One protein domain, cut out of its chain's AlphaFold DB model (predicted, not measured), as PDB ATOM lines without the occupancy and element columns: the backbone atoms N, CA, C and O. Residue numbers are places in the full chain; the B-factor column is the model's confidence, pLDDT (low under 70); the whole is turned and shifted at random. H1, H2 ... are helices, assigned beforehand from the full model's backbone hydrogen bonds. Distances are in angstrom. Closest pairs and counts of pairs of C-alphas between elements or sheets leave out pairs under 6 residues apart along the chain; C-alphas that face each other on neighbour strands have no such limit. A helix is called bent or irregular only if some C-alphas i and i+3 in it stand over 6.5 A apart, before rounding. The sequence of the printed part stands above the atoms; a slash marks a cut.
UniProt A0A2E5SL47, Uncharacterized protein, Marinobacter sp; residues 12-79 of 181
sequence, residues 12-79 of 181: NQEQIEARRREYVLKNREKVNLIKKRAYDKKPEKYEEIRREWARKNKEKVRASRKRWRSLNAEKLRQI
ATOM      1  N   ASN A  12      32.148 -29.883 -28.208       89.56
ATOM      2  CA  ASN A  12      32.440 -31.266 -27.802       89.56
ATOM      3  C   ASN A  12      31.177 -32.089 -27.508       89.56
ATOM      4  O   ASN A  12      31.253 -33.137 -26.858       89.56
ATOM      5  N   GLN A  13      30.004 -31.621 -27.945       86.56
ATOM      6  CA  GLN A  13      28.718 -32.184 -27.535       86.56
ATOM      7  C   GLN A  13      28.629 -33.685 -27.833       86.56
ATOM      8  O   GLN A  13      28.285 -34.479 -26.954       86.56
ATOM      9  N   GLU A  14      28.983 -34.078 -29.054       89.50
ATOM     10  CA  GLU A  14      28.882 -35.458 -29.519       89.50
ATOM     11  C   GLU A  14      29.807 -36.397 -28.734       89.50
ATOM     12  O   GLU A  14      29.376 -37.447 -28.256       89.50
ATOM     13  N   GLN A  15      31.053 -35.980 -28.493       91.00
ATOM     14  CA  GLN A  15      32.019 -36.771 -27.732       91.00
ATOM     15  C   GLN A  15      31.613 -36.907 -26.256       91.00
ATOM     16  O   GLN A  15      31.748 -37.981 -25.659       91.00
ATOM     17  N   ILE A  16      31.072 -35.842 -25.659       89.69
ATOM     18  CA  ILE A  16      30.544 -35.862 -24.289       89.69
ATOM     19  C   ILE A  16      29.349 -36.817 -24.193       89.69
ATOM     20  O   ILE A  16      29.250 -37.594 -23.239       89.69
ATOM     21  N   GLU A  17      28.438 -36.781 -25.165       90.50
ATOM     22  CA  GLU A  17      27.295 -37.687 -25.208       90.50
ATOM     23  C   GLU A  17      27.711 -39.143 -25.417       90.50
ATOM     24  O   GLU A  17      27.205 -40.013 -24.707       90.50
ATOM     25  N   ALA A  18      28.651 -39.415 -26.323       90.94
ATOM     26  CA  ALA A  18      29.179 -40.754 -26.565       90.94
ATOM     27  C   ALA A  18      29.791 -41.351 -25.287       90.94
ATOM     28  O   ALA A  18      29.384 -42.434 -24.859       90.94
ATOM     29  N   ARG A  19      30.656 -40.596 -24.595       92.25
ATOM     30  CA  ARG A  19      31.240 -41.009 -23.304       92.25
ATOM     31  C   ARG A  19      30.173 -41.266 -22.239       92.25
ATOM     32  O   ARG A  19      30.261 -42.236 -21.488       92.25
ATOM     33  N   ARG A  20      29.132 -40.428 -22.169       89.94
ATOM     34  CA  ARG A  20      28.004 -40.643 -21.244       89.94
ATOM     35  C   ARG A  20      27.233 -41.918 -21.573       89.94
ATOM     36  O   ARG A  20      26.886 -42.655 -20.651       89.94
ATOM     37  N   ARG A  21      26.956 -42.181 -22.854       91.69
ATOM     38  CA  ARG A  21      26.267 -43.405 -23.297       91.69
ATOM     39  C   ARG A  21      27.086 -44.639 -22.936       91.69
ATOM     40  O   ARG A  21      26.543 -45.562 -22.337       91.69
ATOM     41  N   GLU A  22      28.383 -44.617 -23.220       94.19
ATOM     42  CA  GLU A  22      29.302 -45.709 -22.901       94.19
ATOM     43  C   GLU A  22      29.378 -45.966 -21.389       94.19
ATOM     44  O   GLU A  22      29.245 -47.108 -20.942       94.19
ATOM     45  N   TYR A  23      29.491 -44.906 -20.584       92.12
ATOM     46  CA  TYR A  23      29.468 -45.020 -19.127       92.12
ATOM     47  C   TYR A  23      28.170 -45.659 -18.626       92.12
ATOM     48  O   TYR A  23      28.215 -46.573 -17.804       92.12
ATOM     49  N   VAL A  24      27.013 -45.203 -19.121       92.56
ATOM     50  CA  VAL A  24      25.704 -45.755 -18.735       92.56
ATOM     51  C   VAL A  24      25.574 -47.215 -19.155       92.56
ATOM     52  O   VAL A  24      25.012 -47.996 -18.394       92.56
ATOM     53  N   LEU A  25      26.093 -47.592 -20.324       93.12
ATOM     54  CA  LEU A  25      26.066 -48.972 -20.798       93.12
ATOM     55  C   LEU A  25      26.906 -49.879 -19.891       93.12
ATOM     56  O   LEU A  25      26.397 -50.885 -19.398       93.12
ATOM     57  N   LYS A  26      28.149 -49.476 -19.597       95.19
ATOM     58  CA  LYS A  26      29.078 -50.213 -18.724       95.19
ATOM     59  C   LYS A  26      28.633 -50.247 -17.256       95.19
ATOM     60  O   LYS A  26      28.930 -51.196 -16.547       95.19
ATOM     61  N   ASN A  27      27.897 -49.233 -16.794       94.56
ATOM     62  CA  ASN A  27      27.471 -49.081 -15.395       94.56
ATOM     63  C   ASN A  27      25.945 -49.149 -15.234       94.56
ATOM     64  O   ASN A  27      25.377 -48.521 -14.333       94.56
ATOM     65  N   ARG A  28      25.259 -49.882 -16.117       92.50
ATOM     66  CA  ARG A  28      23.793 -49.879 -16.222       92.50
ATOM     67  C   ARG A  28      23.102 -50.162 -14.893       92.50
ATOM     68  O   ARG A  28      22.166 -49.450 -14.527       92.50
ATOM     69  N   GLU A  29      23.569 -51.161 -14.154       93.19
ATOM     70  CA  GLU A  29      22.998 -51.535 -12.857       93.19
ATOM     71  C   GLU A  29      23.155 -50.426 -11.818       93.19
ATOM     72  O   GLU A  29      22.173 -50.015 -11.201       93.19
ATOM     73  N   LYS A  30      24.363 -49.865 -11.692       93.88
ATOM     74  CA  LYS A  30      24.651 -48.752 -10.776       93.88
ATOM     75  C   LYS A  30      23.781 -47.536 -11.086       93.88
ATOM     76  O   LYS A  30      23.180 -46.950 -10.186       93.88
ATOM     77  N   VAL A  31      23.666 -47.175 -12.364       92.50
ATOM     78  CA  VAL A  31      22.822 -46.061 -12.815       92.50
ATOM     79  C   VAL A  31      21.348 -46.327 -12.501       92.50
ATOM     80  O   VAL A  31      20.650 -45.435 -12.012       92.50
ATOM     81  N   ASN A  32      20.867 -47.548 -12.739       91.44
ATOM     82  CA  ASN A  32      19.493 -47.934 -12.429       91.44
ATOM     83  C   ASN A  32      19.214 -47.906 -10.925       91.44
ATOM     84  O   ASN A  32      18.164 -47.416 -10.517       91.44
ATOM     85  N   LEU A  33      20.158 -48.355 -10.098       93.50
ATOM     86  CA  LEU A  33      20.032 -48.324  -8.645       93.50
ATOM     87  C   LEU A  33      19.957 -46.887  -8.114       93.50
ATOM     88  O   LEU A  33      19.115 -46.585  -7.272       93.50
ATOM     89  N   ILE A  34      20.788 -45.979  -8.635       91.44
ATOM     90  CA  ILE A  34      20.742 -44.553  -8.276       91.44
ATOM     91  C   ILE A  34      19.385 -43.948  -8.655       91.44
ATOM     92  O   ILE A  34      18.764 -43.265  -7.839       91.44
ATOM     93  N   LYS A  35      18.892 -44.231  -9.867       89.06
ATOM     94  CA  LYS A  35      17.566 -43.781 -10.319       89.06
ATOM     95  C   LYS A  35      16.450 -44.333  -9.435       89.06
ATOM     96  O   LYS A  35      15.566 -43.575  -9.048       89.06
ATOM     97  N   LYS A  36      16.517 -45.620  -9.082       91.44
ATOM     98  CA  LYS A  36      15.565 -46.273  -8.179       91.44
ATOM     99  C   LYS A  36      15.553 -45.587  -6.812       91.44
ATOM    100  O   LYS A  36      14.508 -45.123  -6.385       91.44
ATOM    101  N   ARG A  37      16.720 -45.375  -6.193       91.94
ATOM    102  CA  ARG A  37      16.836 -44.644  -4.917       91.94
ATOM    103  C   ARG A  37      16.262 -43.228  -4.995       91.94
ATOM    104  O   ARG A  37      15.640 -42.760  -4.047       91.94
ATOM    105  N   ALA A  38      16.479 -42.526  -6.107       87.00
ATOM    106  CA  ALA A  38      15.918 -41.192  -6.304       87.00
ATOM    107  C   ALA A  38      14.384 -41.216  -6.411       87.00
ATOM    108  O   ALA A  38      13.736 -40.304  -5.900       87.00
ATOM    109  N   TYR A  39      13.820 -42.243  -7.053       87.31
ATOM    110  CA  TYR A  39      12.379 -42.476  -7.135       87.31
ATOM    111  C   TYR A  39      11.784 -42.800  -5.762       87.31
ATOM    112  O   TYR A  39      10.862 -42.114  -5.327       87.31
ATOM    113  N   ASP A  40      12.377 -43.761  -5.050       88.88
ATOM    114  CA  ASP A  40      11.902 -44.247  -3.749       88.88
ATOM    115  C   ASP A  40      11.910 -43.145  -2.675       88.88
ATOM    116  O   ASP A  40      11.044 -43.115  -1.809       88.88
ATOM    117  N   LYS A  41      12.842 -42.183  -2.756       91.75
ATOM    118  CA  LYS A  41      12.881 -41.019  -1.851       91.75
ATOM    119  C   LYS A  41      11.775 -39.991  -2.106       91.75
ATOM    120  O   LYS A  41      11.488 -39.192  -1.219       91.75
ATOM    121  N   LYS A  42      11.230 -39.917  -3.325       91.44
ATOM    122  CA  LYS A  42      10.240 -38.897  -3.727       91.44
ATOM    123  C   LYS A  42       9.154 -39.486  -4.641       91.44
ATOM    124  O   LYS A  42       8.963 -38.972  -5.747       91.44
ATOM    125  N   PRO A  43       8.434 -40.534  -4.208       86.94
ATOM    126  CA  PRO A  43       7.492 -41.248  -5.066       86.94
ATOM    127  C   PRO A  43       6.355 -40.337  -5.542       86.94
ATOM    128  O   PRO A  43       6.017 -40.346  -6.724       86.94
ATOM    129  N   GLU A  44       5.839 -39.468  -4.664       91.31
ATOM    130  CA  GLU A  44       4.753 -38.532  -4.983       91.31
ATOM    131  C   GLU A  44       5.108 -37.611  -6.164       91.31
ATOM    132  O   GLU A  44       4.328 -37.490  -7.109       91.31
ATOM    133  N   LYS A  45       6.328 -37.049  -6.171       91.38
ATOM    134  CA  LYS A  45       6.826 -36.179  -7.251       91.38
ATOM    135  C   LYS A  45       6.831 -36.897  -8.600       91.38
ATOM    136  O   LYS A  45       6.425 -36.333  -9.614       91.38
ATOM    137  N   TYR A  46       7.346 -38.125  -8.648       88.69
ATOM    138  CA  TYR A  46       7.447 -38.856  -9.913       88.69
ATOM    139  C   TYR A  46       6.092 -39.374 -10.393       88.69
ATOM    140  O   TYR A  46       5.854 -39.398 -11.602       88.69
ATOM    141  N   GLU A  47       5.189 -39.734  -9.480       89.06
ATOM    142  CA  GLU A  47       3.810 -40.074  -9.830       89.06
ATOM    143  C   GLU A  47       3.040 -38.868 -10.375       89.06
ATOM    144  O   GLU A  47       2.271 -39.011 -11.327       89.06
ATOM    145  N   GLU A  48       3.254 -37.671  -9.830       92.88
ATOM    146  CA  GLU A  48       2.679 -36.436 -10.368       92.88
ATOM    147  C   GLU A  48       3.204 -36.137 -11.777       92.88
ATOM    148  O   GLU A  48       2.416 -35.935 -12.700       92.88
ATOM    149  N   ILE A  49       4.523 -36.215 -11.984       92.44
ATOM    150  CA  ILE A  49       5.134 -36.049 -13.312       92.44
ATOM    151  C   ILE A  49       4.560 -37.064 -14.309       92.44
ATOM    152  O   ILE A  49       4.228 -36.705 -15.442       92.44
ATOM    153  N   ARG A  50       4.417 -38.334 -13.905       92.19
ATOM    154  CA  ARG A  50       3.849 -39.387 -14.756       92.19
ATOM    155  C   ARG A  50       2.387 -39.097 -15.094       92.19
ATOM    156  O   ARG A  50       2.002 -39.238 -16.258       92.19
ATOM    157  N   ARG A  51       1.583 -38.681 -14.109       93.12
ATOM    158  CA  ARG A  51       0.180 -38.285 -14.306       93.12
ATOM    159  C   ARG A  51       0.066 -37.112 -15.272       93.12
ATOM    160  O   ARG A  51      -0.713 -37.186 -16.219       93.12
ATOM    161  N   GLU A  52       0.878 -36.080 -15.087       95.50
ATOM    162  CA  GLU A  52       0.866 -34.886 -15.927       95.50
ATOM    163  C   GLU A  52       1.304 -35.192 -17.365       95.50
ATOM    164  O   GLU A  52       0.665 -34.757 -18.327       95.50
ATOM    165  N   TRP A  53       2.340 -36.017 -17.537       96.00
ATOM    166  CA  TRP A  53       2.747 -36.483 -18.859       96.00
ATOM    167  C   TRP A  53       1.630 -37.274 -19.545       96.00
ATOM    168  O   TRP A  53       1.325 -37.008 -20.709       96.00
ATOM    169  N   ALA A  54       0.976 -38.196 -18.832       94.00
ATOM    170  CA  ALA A  54      -0.137 -38.974 -19.367       94.00
ATOM    171  C   ALA A  54      -1.344 -38.090 -19.724       94.00
ATOM    172  O   ALA A  54      -1.993 -38.325 -20.744       94.00
ATOM    173  N   ARG A  55      -1.616 -37.045 -18.929       94.06
ATOM    174  CA  ARG A  55      -2.675 -36.058 -19.184       94.06
ATOM    175  C   ARG A  55      -2.405 -35.239 -20.445       94.06
ATOM    176  O   ARG A  55      -3.334 -35.007 -21.214       94.06
ATOM    177  N   LYS A  56      -1.151 -34.835 -20.671       96.62
ATOM    178  CA  LYS A  56      -0.720 -34.095 -21.870       96.62
ATOM    179  C   LYS A  56      -0.590 -34.975 -23.116       96.62
ATOM    180  O   LYS A  56      -0.729 -34.482 -24.226       96.62
ATOM    181  N   ASN A  57      -0.347 -36.274 -22.951       96.12
ATOM    182  CA  ASN A  57      -0.076 -37.214 -24.046       96.12
ATOM    183  C   ASN A  57      -1.137 -38.327 -24.139       96.12
ATOM    184  O   ASN A  57      -0.804 -39.485 -24.413       96.12
ATOM    185  N   LYS A  58      -2.418 -37.996 -23.915       95.38
ATOM    186  CA  LYS A  58      -3.530 -38.970 -23.880       95.38
ATOM    187  C   LYS A  58      -3.563 -39.885 -25.104       95.38
ATOM    188  O   LYS A  58      -3.723 -41.096 -24.958       95.38
ATOM    189  N   GLU A  59      -3.372 -39.328 -26.297       96.19
ATOM    190  CA  GLU A  59      -3.403 -40.092 -27.547       96.19
ATOM    191  C   GLU A  59      -2.254 -41.090 -27.650       96.19
ATOM    192  O   GLU A  59      -2.488 -42.259 -27.952       96.19
ATOM    193  N   LYS A  60      -1.029 -40.682 -27.297       95.62
ATOM    194  CA  LYS A  60       0.132 -41.586 -27.272       95.62
ATOM    195  C   LYS A  60      -0.077 -42.726 -26.281       95.62
ATOM    196  O   LYS A  60       0.203 -43.881 -26.599       95.62
ATOM    197  N   VAL A  61      -0.624 -42.425 -25.102       95.62
ATOM    198  CA  VAL A  61      -0.969 -43.445 -24.100       95.62
ATOM    199  C   VAL A  61      -2.030 -44.401 -24.646       95.62
ATOM    200  O   VAL A  61      -1.885 -45.618 -24.516       95.62
ATOM    201  N   ARG A  62      -3.079 -43.884 -25.296       94.44
ATOM    202  CA  ARG A  62      -4.139 -44.698 -25.907       94.44
ATOM    203  C   ARG A  62      -3.594 -45.589 -27.022       94.44
ATOM    204  O   ARG A  62      -3.891 -46.783 -27.025       94.44
ATOM    205  N   ALA A  63      -2.782 -45.044 -27.924       96.44
ATOM    206  CA  ALA A  63      -2.168 -45.773 -29.030       96.44
ATOM    207  C   ALA A  63      -1.232 -46.878 -28.523       96.44
ATOM    208  O   ALA A  63      -1.337 -48.024 -28.955       96.44
ATOM    209  N   SER A  64      -0.388 -46.567 -27.535       95.25
ATOM    210  CA  SER A  64       0.490 -47.545 -26.889       95.25
ATOM    211  C   SER A  64      -0.307 -48.679 -26.234       95.25
ATOM    212  O   SER A  64      -0.025 -49.852 -26.481       95.25
ATOM    213  N   ARG A  65      -1.370 -48.357 -25.482       95.31
ATOM    214  CA  ARG A  65      -2.269 -49.360 -24.883       95.31
ATOM    215  C   ARG A  65      -2.967 -50.213 -25.942       95.31
ATOM    216  O   ARG A  65      -3.061 -51.424 -25.763       95.31
ATOM    217  N   LYS A  66      -3.441 -49.607 -27.037       96.31
ATOM    218  CA  LYS A  66      -4.068 -50.323 -28.160       96.31
ATOM    219  C   LYS A  66      -3.079 -51.306 -28.790       96.31
ATOM    220  O   LYS A  66      -3.410 -52.481 -28.911       96.31
ATOM    221  N   ARG A  67      -1.861 -50.851 -29.098       96.88
ATOM    222  CA  ARG A  67      -0.785 -51.684 -29.656       96.88
ATOM    223  C   ARG A  67      -0.396 -52.821 -28.718       96.88
ATOM    224  O   ARG A  67      -0.230 -53.953 -29.153       96.88
ATOM    225  N   TRP A  68      -0.275 -52.550 -27.420       96.88
ATOM    226  CA  TRP A  68       0.025 -53.598 -26.449       96.88
ATOM    227  C   TRP A  68      -1.083 -54.654 -26.411       96.88
ATOM    228  O   TRP A  68      -0.783 -55.842 -26.475       96.88
ATOM    229  N   ARG A  69      -2.360 -54.245 -26.387       95.69
ATOM    230  CA  ARG A  69      -3.497 -55.180 -26.410       95.69
ATOM    231  C   ARG A  69      -3.545 -56.014 -27.688       95.69
ATOM    232  O   ARG A  69      -3.819 -57.201 -27.586       95.69
ATOM    233  N   SER A  70      -3.267 -55.428 -28.856       95.62
ATOM    234  CA  SER A  70      -3.262 -56.180 -30.118       95.62
ATOM    235  C   SER A  70      -2.135 -57.210 -30.160       95.62
ATOM    236  O   SER A  70      -2.374 -58.354 -30.527       95.62
ATOM    237  N   LEU A  71      -0.933 -56.839 -29.708       97.25
ATOM    238  CA  LEU A  71       0.216 -57.750 -29.645       97.25
ATOM    239  C   LEU A  71       0.065 -58.835 -28.567       97.25
ATOM    240  O   LEU A  71       0.662 -59.896 -28.681       97.25
ATOM    241  N   ASN A  72      -0.720 -58.578 -27.520       96.81
ATOM    242  CA  ASN A  72      -0.921 -59.497 -26.394       96.81
ATOM    243  C   ASN A  72      -2.342 -60.083 -26.373       96.81
ATOM    244  O   ASN A  72      -2.826 -60.491 -25.316       96.81
ATOM    245  N   ALA A  73      -3.033 -60.114 -27.517       95.88
ATOM    246  CA  ALA A  73      -4.431 -60.532 -27.588       95.88
ATOM    247  C   ALA A  73      -4.633 -61.967 -27.077       95.88
ATOM    248  O   ALA A  73      -5.584 -62.238 -26.349       95.88
ATOM    249  N   GLU A  74      -3.713 -62.876 -27.397       96.75
ATOM    250  CA  GLU A  74      -3.750 -64.256 -26.912       96.75
ATOM    251  C   GLU A  74      -3.612 -64.344 -25.392       96.75
ATOM    252  O   GLU A  74      -4.435 -64.979 -24.733       96.75
ATOM    253  N   LYS A  75      -2.642 -63.629 -24.818       96.06
ATOM    254  CA  LYS A  75      -2.461 -63.540 -23.366       96.06
ATOM    255  C   LYS A  75      -3.727 -63.033 -22.671       96.06
ATOM    256  O   LYS A  75      -4.110 -63.551 -21.625       96.06
ATOM    257  N   LEU A  76      -4.403 -62.042 -23.254       95.62
ATOM    258  CA  LEU A  76      -5.676 -61.537 -22.728       95.62
ATOM    259  C   LEU A  76      -6.783 -62.597 -22.811       95.62
ATOM    260  O   LEU A  76      -7.475 -62.815 -21.819       95.62
ATOM    261  N   ARG A  77      -6.893 -63.325 -23.932       95.38
ATOM    262  CA  ARG A  77      -7.841 -64.446 -24.074       95.38
ATOM    263  C   ARG A  77      -7.596 -65.549 -23.043       95.38
ATOM    264  O   ARG A  77      -8.555 -66.071 -22.478       95.38
ATOM    265  N   GLN A  78      -6.337 -65.886 -22.771       96.56
ATOM    266  CA  GLN A  78      -5.972 -66.866 -21.744       96.56
ATOM    267  C   GLN A  78      -6.419 -66.403 -20.351       96.56
ATOM    268  O   GLN A  78      -7.071 -67.158 -19.630       96.56
ATOM    269  N   ILE A  79      -6.146 -65.144 -19.995       94.94
ATOM    270  CA  ILE A  79      -6.583 -64.553 -18.721       94.94
ATOM    271  C   ILE A  79      -8.113 -64.589 -18.599       94.94
ATOM    272  O   ILE A  79      -8.637 -64.997 -17.560       94.94
TER     273      ILE A  79
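What this domain is: This is residues 12 to 79 of the 181 residues of an uncharacterized protein of Marinobacter sp (UniProt A0A2E5SL47). This is a chain of helices set corner to corner with no core: four helices of equal length, H1 to H4, and a short fifth, H5, each turning off about perpendicular to the one before, wind round a hollow middle in one wide, open turn. Successive helices meet at corners near their ends, and H1 and H5 lie at the two far ends of the winding. The printed part has 68 residues with five named helices, in the order H1, H2, H3, H4, H5, and no named strand; the class is all helix. The whole is extended, with a radius of gyration of the C-alphas of 17.7 A, and it is elongated, its C-alphas spanning 48 by 28 by 24 A along the three main axes.

Where its parts are: Begin at Asn 12, the first printed residue, and step to C-alpha 13 at (28.718, -32.184, -27.535), where H1 begins. H1 holds residues 13 to 26 and measures 20.1 A from first to last C-alpha. Pass Asn 27, and H2 runs from residue 28 to 41, again 20.1 A. Pass Lys 42 to reach C-alpha 43 at (7.492, -41.248, -5.066), the start of H3, which holds residues 43 to 56 and measures 20.0 A. After Asn 57 comes H4, residues 58 to 71, also 20.0 A long. After Asn 72 comes H5, residues 73 to 79, only 7 residues and 10.0 A long; it ends at C-alpha 79, at (-6.583, -64.553, -18.721). No helix here is bent or irregular.

How they stand to each other: Start at the first corner, round Asn 27. H1 and H2 are close but not clearly touching; their closest C-alphas, those of Val 24 and Val 31, are 6.6 A apart. The lines of these two helices are about perpendicular, at 90 degrees. At the next corner H2 and H3 are again close but not clearly touching, with the C-alphas of Tyr 39 and Tyr 46 closest at 6.7 A. Their lines are about perpendicular, at 82 degrees. Move on to Asn 57: H3 and H4 are close but not clearly touching, and their closest C-alphas, those of Ala 54 and Val 61, are 6.6 A apart. Their lines are about perpendicular, at 87 degrees. At the last corner H4 and H5 are close but not clearly touching, with the C-alphas of Arg 69 and Leu 76 closest at 7.7 A; their lines are about perpendicular, at 77 degrees. Look beyond these neighbours along the chain and you find H1 apart from H3, H4 and H5, H2 apart from H4 and H5, and H3 apart from H5. In H1, H2, H3, H4 and H5 every backbone O i to N i+4 pair is within hydrogen-bond range.

The domain as a whole: The two C-alphas farthest apart are those of Asn 12 and Gln 78, at 52.7 A. The mean of the C-alphas is at (10.394, -45.346, -18.837); the nearest helix centre, that of H3, is 12.1 A from it, and the farthest, that of H5, is 24.6 A from it. Residues 12 to 22, of which 13 to 22 belong to H1, stand free, and so do residues 63 to 79, of which 63 to 71 belong to H4 and 73 to 79 to H5. The printed part has no cut, and the four links between the helices are tight, with 1 residue in each. The mean pLDDT of the printed part of this model is 93.1, and no printed residue is under 70.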